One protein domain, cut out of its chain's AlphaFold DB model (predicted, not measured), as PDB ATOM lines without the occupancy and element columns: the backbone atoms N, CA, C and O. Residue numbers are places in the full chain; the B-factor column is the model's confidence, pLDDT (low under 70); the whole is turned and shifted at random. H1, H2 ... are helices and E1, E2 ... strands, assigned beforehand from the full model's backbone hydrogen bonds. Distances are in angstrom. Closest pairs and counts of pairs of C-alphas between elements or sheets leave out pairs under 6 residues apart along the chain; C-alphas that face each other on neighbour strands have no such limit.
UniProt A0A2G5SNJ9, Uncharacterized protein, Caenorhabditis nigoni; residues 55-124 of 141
ATOM      1  N   LYS A  55     111.114 189.009 150.369       90.44
ATOM      2  CA  LYS A  55     111.915 189.093 149.137       90.44
ATOM      3  C   LYS A  55     113.342 189.551 149.412       90.44
ATOM      4  O   LYS A  55     114.272 189.079 148.763       90.44
ATOM      5  N   ILE A  56     113.508 190.476 150.359       88.69
ATOM      6  CA  ILE A  56     114.829 190.940 150.788       88.69
ATOM      7  C   ILE A  56     115.542 189.807 151.522       88.69
ATOM      8  O   ILE A  56     116.715 189.573 151.257       88.69
ATOM      9  N   ASN A  57     114.840 189.085 152.396       90.56
ATOM     10  CA  ASN A  57     115.409 187.964 153.142       90.56
ATOM     11  C   ASN A  57     115.961 186.877 152.208       90.56
ATOM     12  O   ASN A  57     117.120 186.493 152.354       90.56
ATOM     13  N   ASP A  58     115.182 186.463 151.204       90.06
ATOM     14  CA  ASP A  58     115.604 185.463 150.214       90.06
ATOM     15  C   ASP A  58     116.848 185.921 149.429       90.06
ATOM     16  O   ASP A  58     117.798 185.160 149.219       90.06
ATOM     17  N   GLU A  59     116.870 187.186 148.993       88.44
ATOM     18  CA  GLU A  59     117.997 187.745 148.244       88.44
ATOM     19  C   GLU A  59     119.266 187.831 149.103       88.44
ATOM     20  O   GLU A  59     120.356 187.469 148.653       88.44
ATOM     21  N   VAL A  60     119.118 188.269 150.350       86.06
ATOM     22  CA  VAL A  60     120.202 188.406 151.325       86.06
ATOM     23  C   VAL A  60     120.787 187.053 151.674       86.06
ATOM     24  O   VAL A  60     122.006 186.897 151.616       86.06
ATOM     25  N   TYR A  61     119.935 186.072 151.976       86.69
ATOM     26  CA  TYR A  61     120.361 184.703 152.233       86.69
ATOM     27  C   TYR A  61     121.228 184.188 151.083       86.69
ATOM     28  O   TYR A  61     122.363 183.761 151.300       86.69
ATOM     29  N   ARG A  62     120.756 184.336 149.839       87.31
ATOM     30  CA  ARG A  62     121.506 183.909 148.653       87.31
ATOM     31  C   ARG A  62     122.873 184.591 148.546       87.31
ATOM     32  O   ARG A  62     123.860 183.919 148.264       87.31
ATOM     33  N   ILE A  63     122.947 185.908 148.751       83.81
ATOM     34  CA  ILE A  63     124.209 186.666 148.659       83.81
ATOM     35  C   ILE A  63     125.201 186.223 149.741       83.81
ATOM     36  O   ILE A  63     126.383 186.026 149.447       83.81
ATOM     37  N   PHE A  64     124.728 186.026 150.973       79.81
ATOM     38  CA  PHE A  64     125.562 185.517 152.057       79.81
ATOM     39  C   PHE A  64     126.093 184.125 151.753       79.81
ATOM     40  O   PHE A  64     127.294 183.901 151.879       79.81
ATOM     41  N   MET A  65     125.234 183.207 151.308       80.62
ATOM     42  CA  MET A  65     125.656 181.841 151.001       80.62
ATOM     43  C   MET A  65     126.669 181.800 149.856       80.62
ATOM     44  O   MET A  65     127.680 181.118 149.982       80.62
ATOM     45  N   LEU A  66     126.475 182.592 148.795       80.44
ATOM     46  CA  LEU A  66     127.470 182.735 147.721       80.44
ATOM     47  C   LEU A  66     128.830 183.224 148.248       80.44
ATOM     48  O   LEU A  66     129.876 182.830 147.745       80.44
ATOM     49  N   THR A  67     128.827 184.093 149.259       73.94
ATOM     50  CA  THR A  67     130.062 184.656 149.824       73.94
ATOM     51  C   THR A  67     130.752 183.679 150.785       73.94
ATOM     52  O   THR A  67     131.975 183.559 150.765       73.94
ATOM     53  N   ILE A  68     129.975 182.983 151.622       74.69
ATOM     54  CA  ILE A  68     130.464 182.104 152.697       74.69
ATOM     55  C   ILE A  68     130.812 180.704 152.177       74.69
ATOM     56  O   ILE A  68     131.853 180.159 152.542       74.69
ATOM     57  N   LEU A  69     129.934 180.112 151.362       70.81
ATOM     58  CA  LEU A  69     130.022 178.708 150.943       70.81
ATOM     59  C   LEU A  69     130.747 178.540 149.606       70.81
ATOM     60  O   LEU A  69     131.577 177.643 149.482       70.81
ATOM     61  N   ASP A  70     130.470 179.416 148.637       66.00
ATOM     62  CA  ASP A  70     131.067 179.349 147.292       66.00
ATOM     63  C   ASP A  70     132.374 180.161 147.172       66.00
ATOM     64  O   ASP A  70     132.989 180.241 146.104       66.00
ATOM     65  N   GLY A  71     132.827 180.767 148.272       63.19
ATOM     66  CA  GLY A  71     134.129 181.420 148.359       63.19
ATOM     67  C   GLY A  71     135.292 180.423 148.258       63.19
ATOM     68  O   GLY A  71     135.174 179.249 148.589       63.19
ATOM     69  N   PHE A  72     136.473 180.897 147.846       53.94
ATOM     70  CA  PHE A  72     137.678 180.063 147.676       53.94
ATOM     71  C   PHE A  72     138.179 179.367 148.961       53.94
ATOM     72  O   PHE A  72     139.050 178.504 148.875       53.94
ATOM     73  N   ASN A  73     137.652 179.726 150.134       55.66
ATOM     74  CA  ASN A  73     137.952 179.111 151.424       55.66
ATOM     75  C   ASN A  73     136.643 178.857 152.179       55.66
ATOM     76  O   ASN A  73     135.758 179.707 152.150       55.66
ATOM     77  N   ILE A  74     136.553 177.742 152.914       58.84
ATOM     78  CA  ILE A  74     135.453 177.514 153.861       58.84
ATOM     79  C   ILE A  74     135.562 178.576 154.958       58.84
ATOM     80  O   ILE A  74     136.458 178.515 155.807       58.84
ATOM     81  N   PHE A  75     134.670 179.562 154.932       67.75
ATOM     82  CA  PHE A  75     134.608 180.582 155.969       67.75
ATOM     83  C   PHE A  75     133.914 180.001 157.199       67.75
ATOM     84  O   PHE A  75     132.740 179.637 157.160       67.75
ATOM     85  N   LYS A  76     134.655 179.914 158.308       75.75
ATOM     86  CA  LYS A  76     134.029 179.800 159.625       75.75
ATOM     87  C   LYS A  76     133.532 181.180 160.028       75.75
ATOM     88  O   LYS A  76     134.295 182.140 159.936       75.75
ATOM     89  N   ILE A  77     132.294 181.243 160.485       73.44
ATOM     90  CA  ILE A  77     131.644 182.458 160.968       73.44
ATOM     91  C   ILE A  77     132.308 182.863 162.300       73.44
ATOM     92  O   ILE A  77     132.453 182.023 163.198       73.44
ATOM     93  N   LYS A  78     132.763 184.121 162.398       73.06
ATOM     94  CA  LYS A  78     133.495 184.745 163.515       73.06
ATOM     95  C   LYS A  78     132.885 186.091 163.920       73.06
ATOM     96  O   LYS A  78     132.561 186.923 163.079       73.06
ATOM     97  N   ALA A  79     132.966 186.414 165.210       58.81
ATOM     98  CA  ALA A  79     132.348 187.599 165.813       58.81
ATOM     99  C   ALA A  79     132.571 188.972 165.145       58.81
ATOM    100  O   ALA A  79     131.729 189.853 165.296       58.81
ATOM    101  N   TYR A  80     133.670 189.175 164.412       52.53
ATOM    102  CA  TYR A  80     134.036 190.480 163.842       52.53
ATOM    103  C   TYR A  80     134.175 190.506 162.313       52.53
ATOM    104  O   TYR A  80     134.438 191.572 161.757       52.53
ATOM    105  N   ASN A  81     133.991 189.373 161.626       57.50
ATOM    106  CA  ASN A  81     134.137 189.294 160.164       57.50
ATOM    107  C   ASN A  81     132.804 189.222 159.413       57.50
ATOM    108  O   ASN A  81     132.790 189.404 158.198       57.50
ATOM    109  N   ASP A  82     131.693 189.005 160.114       67.62
ATOM    110  CA  ASP A  82     130.422 188.662 159.467       67.62
ATOM    111  C   ASP A  82     129.433 189.824 159.388       67.62
ATOM    112  O   ASP A  82     128.230 189.616 159.197       67.62
ATOM    113  N   ARG A  83     129.944 191.061 159.487       79.69
ATOM    114  CA  ARG A  83     129.218 192.221 158.979       79.69
ATOM    115  C   ARG A  83     129.529 192.402 157.504       79.69
ATOM    116  O   ARG A  83     130.670 192.662 157.129       79.69
ATOM    117  N   SER A  84     128.499 192.333 156.674       80.31
ATOM    118  CA  SER A  84     128.617 192.576 155.240       80.31
ATOM    119  C   SER A  84     127.689 193.699 154.812       80.31
ATOM    120  O   SER A  84     126.483 193.646 155.046       80.31
ATOM    121  N   PHE A  85     128.251 194.707 154.148       82.88
ATOM    122  CA  PHE A  85     127.449 195.694 153.439       82.88
ATOM    123  C   PHE A  85     127.091 195.146 152.059       82.88
ATOM    124  O   PHE A  85     127.966 194.934 151.215       82.88
ATOM    125  N   ILE A  86     125.800 194.939 151.810       82.81
ATOM    126  CA  ILE A  86     125.325 194.468 150.509       82.81
ATOM    127  C   ILE A  86     124.891 195.681 149.685       82.81
ATOM    128  O   ILE A  86     123.883 196.330 149.965       82.81
ATOM    129  N   TYR A  87     125.639 195.976 148.616       82.50
ATOM    130  CA  TYR A  87     125.387 197.137 147.751       82.50
ATOM    131  C   TYR A  87     124.006 197.133 147.085       82.50
ATOM    132  O   TYR A  87     123.437 198.204 146.870       82.50
ATOM    133  N   LEU A  88     123.471 195.948 146.764       82.00
ATOM    134  CA  LEU A  88     122.163 195.797 146.117       82.00
ATOM    135  C   LEU A  88     121.026 196.300 147.011       82.00
ATOM    136  O   LEU A  88     120.157 197.036 146.549       82.00
ATOM    137  N   THR A  89     121.073 195.971 148.299       81.75
ATOM    138  CA  THR A  89     120.040 196.352 149.267       81.75
ATOM    139  C   THR A  89     120.379 197.641 150.020       81.75
ATOM    140  O   THR A  89     119.482 198.254 150.597       81.75
ATOM    141  N   ARG A  90     121.640 198.103 149.964       85.88
ATOM    142  CA  ARG A  90     122.178 199.293 150.656       85.88
ATOM    143  C   ARG A  90     122.018 199.226 152.179       85.88
ATOM    144  O   ARG A  90     121.678 200.226 152.828       85.88
ATOM    145  N   ARG A  91     122.240 198.036 152.729       85.06
ATOM    146  CA  ARG A  91     122.115 197.746 154.159       85.06
ATOM    147  C   ARG A  91     123.334 196.995 154.662       85.06
ATOM    148  O   ARG A  91     123.978 196.259 153.909       85.06
ATOM    149  N   ASP A  92     123.608 197.208 155.937       84.31
ATOM    150  CA  ASP A  92     124.526 196.390 156.708       84.31
ATOM    151  C   ASP A  92     123.774 195.175 157.238       84.31
ATOM    152  O   ASP A  92     122.633 195.280 157.703       84.31
ATOM    153  N   TYR A  93     124.426 194.026 157.133       86.12
ATOM    154  CA  TYR A  93     123.907 192.753 157.589       86.12
ATOM    155  C   TYR A  93     124.872 192.135 158.577       86.12
ATOM    156  O   TYR A  93     126.070 192.090 158.304       86.12
ATOM    157  N   TRP A  94     124.336 191.608 159.667       85.62
ATOM    158  CA  TRP A  94     125.053 190.866 160.692       85.62
ATOM    159  C   TRP A  94     124.583 189.421 160.676       85.62
ATOM    160  O   TRP A  94     123.383 189.147 160.761       85.62
ATOM    161  N   LEU A  95     125.524 188.489 160.598       83.38
ATOM    162  CA  LEU A  95     125.218 187.076 160.755       83.38
ATOM    163  C   LEU A  95     125.173 186.730 162.253       83.38
ATOM    164  O   LEU A  95     126.182 186.370 162.846       83.38
ATOM    165  N   GLY A  96     124.004 186.854 162.877       81.56
ATOM    166  CA  GLY A  96     123.756 186.471 164.268       81.56
ATOM    167  C   GLY A  96     123.479 187.624 165.226       81.56
ATOM    168  O   GLY A  96     124.017 188.727 165.114       81.56
ATOM    169  N   ASP A  97     122.635 187.334 166.214       77.44
ATOM    170  CA  ASP A  97     122.168 188.274 167.236       77.44
ATOM    171  C   ASP A  97     123.253 188.680 168.224       77.44
ATOM    172  O   ASP A  97     123.388 189.859 168.542       77.44
ATOM    173  N   ARG A  98     124.088 187.731 168.645       75.88
ATOM    174  CA  ARG A  98     125.226 187.991 169.528       75.88
ATOM    175  C   ARG A  98     126.119 189.108 168.993       75.88
ATOM    176  O   ARG A  98     126.505 189.989 169.754       75.88
ATOM    177  N   TYR A  99     126.428 189.069 167.700       73.19
ATOM    178  CA  TYR A  99     127.360 190.007 167.073       73.19
ATOM    179  C   TYR A  99     126.711 191.355 166.807       73.19
ATOM    180  O   TYR A  99     127.326 192.390 167.053       73.19
ATOM    181  N   TYR A 100     125.437 191.343 166.425       79.25
ATOM    182  CA  TYR A 100     124.635 192.553 166.322       79.25
ATOM    183  C   TYR A 100     124.650 193.389 167.619       79.25
ATOM    184  O   TYR A 100     124.813 194.602 167.551       79.25
ATOM    185  N   TYR A 101     124.572 192.773 168.808       78.00
ATOM    186  CA  TYR A 101     124.645 193.525 170.076       78.00
ATOM    187  C   TYR A 101     126.045 194.040 170.439       78.00
ATOM    188  O   TYR A 101     126.172 194.946 171.268       78.00
ATOM    189  N   MET A 102     127.098 193.440 169.881       77.06
ATOM    190  CA  MET A 102     128.483 193.846 170.136       77.06
ATOM    191  C   MET A 102     128.925 194.985 169.204       77.06
ATOM    192  O   MET A 102     129.735 195.821 169.605       77.06
ATOM    193  N   ASP A 103     128.375 195.058 167.988       74.88
ATOM    194  CA  ASP A 103     128.728 196.052 166.968       74.88
ATOM    195  C   ASP A 103     127.794 197.278 166.967       74.88
ATOM    196  O   ASP A 103     126.992 197.504 166.061       74.88
ATOM    197  N   ASN A 104     127.929 198.126 167.990       69.06
ATOM    198  CA  ASN A 104     127.100 199.332 168.137       69.06
ATOM    199  C   ASN A 104     127.544 200.522 167.263       69.06
ATOM    200  O   ASN A 104     126.863 201.546 167.240       69.06
ATOM    201  N   TYR A 105     128.681 200.436 166.562       76.31
ATOM    202  CA  TYR A 105     129.239 201.574 165.813       76.31
ATOM    203  C   TYR A 105     128.472 201.894 164.528       76.31
ATOM    204  O   TYR A 105     128.458 203.045 164.094       76.31
ATOM    205  N   TYR A 106     127.849 200.883 163.924       73.19
ATOM    206  CA  TYR A 106     127.169 200.987 162.628       73.19
ATOM    207  C   TYR A 106     125.652 200.906 162.760       73.19
ATOM    208  O   TYR A 106     124.927 200.928 161.767       73.19
ATOM    209  N   TYR A 107     125.172 200.862 163.998       77.25
ATOM    210  CA  TYR A 107     123.763 200.964 164.295       77.25
ATOM    211  C   TYR A 107     123.225 202.329 163.857       77.25
ATOM    212  O   TYR A 107     123.739 203.379 164.249       77.25
ATOM    213  N   LEU A 108     122.159 202.310 163.061       82.62
ATOM    214  CA  LEU A 108     121.461 203.504 162.597       82.62
ATOM    215  C   LEU A 108     120.144 203.649 163.372       82.62
ATOM    216  O   LEU A 108     119.180 202.949 163.058       82.62
ATOM    217  N   PRO A 109     120.043 204.579 164.348       80.25
ATOM    218  CA  PRO A 109     118.853 204.714 165.196       80.25
ATOM    219  C   PRO A 109     117.574 205.070 164.439       80.25
ATOM    220  O   PRO A 109     116.475 204.883 164.946       80.25
ATOM    221  N   THR A 110     117.717 205.625 163.237       82.81
ATOM    222  CA  THR A 110     116.613 206.037 162.369       82.81
ATOM    223  C   THR A 110     116.069 204.904 161.498       82.81
ATOM    224  O   THR A 110     115.130 205.144 160.740       82.81
ATOM    225  N   ARG A 111     116.648 203.696 161.565       82.38
ATOM    226  CA  ARG A 111     116.230 202.534 160.773       82.38
ATOM    227  C   ARG A 111     115.711 201.409 161.657       82.38
ATOM    228  O   ARG A 111     116.337 201.049 162.655       82.38
ATOM    229  N   ASP A 112     114.612 200.803 161.227       85.62
ATOM    230  CA  ASP A 112     114.079 199.605 161.863       85.62
ATOM    231  C   ASP A 112     115.038 198.427 161.688       85.62
ATOM    232  O   ASP A 112     115.610 198.221 160.618       85.62
ATOM    233  N   SER A 113     115.209 197.640 162.749       88.50
ATOM    234  CA  SER A 113     115.963 196.391 162.680       88.50
ATOM    235  C   SER A 113     115.062 195.253 162.218       88.50
ATOM    236  O   SER A 113     113.936 195.094 162.698       88.50
ATOM    237  N   CYS A 114     115.582 194.439 161.312       90.12
ATOM    238  CA  CYS A 114     114.941 193.225 160.831       90.12
ATOM    239  C   CYS A 114     115.794 192.015 161.219       90.12
ATOM    240  O   CYS A 114     117.020 192.117 161.229       90.12
ATOM    241  N   ALA A 115     115.157 190.893 161.540       91.19
ATOM    242  CA  ALA A 115     115.810 189.635 161.874       91.19
ATOM    243  C   ALA A 115     115.213 188.515 161.016       91.19
ATOM    244  O   ALA A 115     114.059 188.124 161.184       91.19
ATOM    245  N   TYR A 116     116.012 188.013 160.081       91.12
ATOM    246  CA  TYR A 116     115.663 186.873 159.254       91.12
ATOM    247  C   TYR A 116     116.110 185.570 159.921       91.12
ATOM    248  O   TYR A 116     117.305 185.276 159.968       91.12
ATOM    249  N   ARG A 117     115.148 184.776 160.404       89.31
ATOM    250  CA  ARG A 117     115.403 183.476 161.035       89.31
ATOM    251  C   ARG A 117     115.660 182.403 159.977       89.31
ATOM    252  O   ARG A 117     114.718 181.904 159.366       89.31
ATOM    253  N   MET A 118     116.911 181.980 159.838       87.88
ATOM    254  CA  MET A 118     117.274 180.860 158.970       87.88
ATOM    255  C   MET A 118     116.681 179.552 159.500       87.88
ATOM    256  O   MET A 118     116.737 179.262 160.706       87.88
ATOM    257  N   ASN A 119     116.153 178.734 158.597       88.44
ATOM    258  CA  ASN A 119     115.661 177.396 158.891       88.44
ATOM    259  C   ASN A 119     116.821 176.389 159.047       88.44
ATOM    260  O   ASN A 119     117.997 176.725 158.934       88.44
ATOM    261  N   GLU A 120     116.509 175.136 159.374       85.81
ATOM    262  CA  GLU A 120     117.536 174.115 159.611       85.81
ATOM    263  C   GLU A 120     118.348 173.776 158.354       85.81
ATOM    264  O   GLU A 120     119.578 173.730 158.417       85.81
ATOM    265  N   THR A 121     117.684 173.630 157.204       88.56
ATOM    266  CA  THR A 121     118.349 173.347 155.922       88.56
ATOM    267  C   THR A 121     119.266 174.479 155.476       88.56
ATOM    268  O   THR A 121     120.333 174.230 154.930       88.56
ATOM    269  N   GLU A 122     118.902 175.726 155.764       87.12
ATOM    270  CA  GLU A 122     119.703 176.896 155.416       87.12
ATOM    271  C   GLU A 122     120.999 176.990 156.222       87.12
ATOM    272  O   GLU A 122     121.981 177.556 155.746       87.12
ATOM    273  N   ARG A 123     121.014 176.410 157.429       84.75
ATOM    274  CA  ARG A 123     122.164 176.422 158.340       84.75
ATOM    275  C   ARG A 123     123.073 175.205 158.205       84.75
ATOM    276  O   ARG A 123     124.167 175.226 158.759       84.75
ATOM    277  N   GLN A 124     122.648 174.151 157.509       84.06
ATOM    278  CA  GLN A 124     123.319 172.843 157.530       84.06
ATOM    279  C   GLN A 124     124.772 172.866 157.017       84.06
ATOM    280  O   GLN A 124     125.553 171.970 157.326       84.06
TER     281      GLN A 124
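What this domain is: This is residues 55 to 124 of the 141 residues of an uncharacterized protein of Caenorhabditis nigoni (UniProt A0A2G5SNJ9). Look first at a small antiparallel hairpin, E1 and E2, in the middle of the model, with the longest helix, H1, on one side of it and the short helix H2 on the other. The single strand E3 runs past near E2 and also comes close to H1 near its first residues, the short helix H3 lies at the outside beyond E3, and two long loops join H1 to E1 and H2 to E3, with residues 69 to 74 of the first of them sticking out. The printed part has 70 residues with three named helices and three named strands, in the order H1, E1, E2, H2, E3, H3. Its class is mixed, helices and strands; the whole is compact, with a radius of gyration of the C-alphas of 12.3 A, and spans 34 by 26 by 24 A.

Where its parts are: Find E1 at residues 83 to 86, 9.6 A from first to last C-alpha, starting from C-alpha 83 at (129.218, 192.221, 158.979). E2 follows at residues 91 to 95, 12.9 A long. H1 is residues 55 to 68; from C-alpha 55 at (111.915, 189.093, 149.137) it runs 20.1 A to C-alpha 68. H2 is residues 97 to 102, 8.9 A, and E3 is residues 114 to 117, 9.8 A. H3, residues 120 to 123, is 5.3 A long and ends with C-alpha 123 at (122.164, 176.422, 158.340).

How they stand to each other: Begin at the hairpin, where E1 and E2 are antiparallel, their directions at 142 degrees. There N 84 and O 93 are 2.9 A apart and N 93 and O 84 are 3.0 A apart, within hydrogen-bond range. The closest C-alphas of H1 and E1 are those of Val 60 and Ile 86, 8.0 A apart. H1 and E2 are only just apart, at 8.5 A. The closest C-alphas of E2 and H2, those of Trp 94 and Tyr 100, are 5.9 A apart. E3 pairs with no named strand; it and E2 are near each other, with 5 pairs of C-alphas within 10 A. The closest C-alphas of E3 and H1, those of Tyr 116 and Asn 57, are 6.2 A apart. H3 is apart from E3, and only just apart from H1, at 8.5 A. Every O i to N i+4 pair is within hydrogen-bond range in H1 and 1 of 2 in H2, while H3 is too short for such a pair.

The domain as a whole: The two C-alphas farthest apart are those of Phe 72 and Thr 110, 36.5 A. The printed part has no cut. The links from H1 to E1, 14 residues, and from H2 to E3, 11 residues, are long. The mean pLDDT of the printed part is 79.2; look for values under 70 at residues 70 to 75, residues 79 to 82 and residue 104.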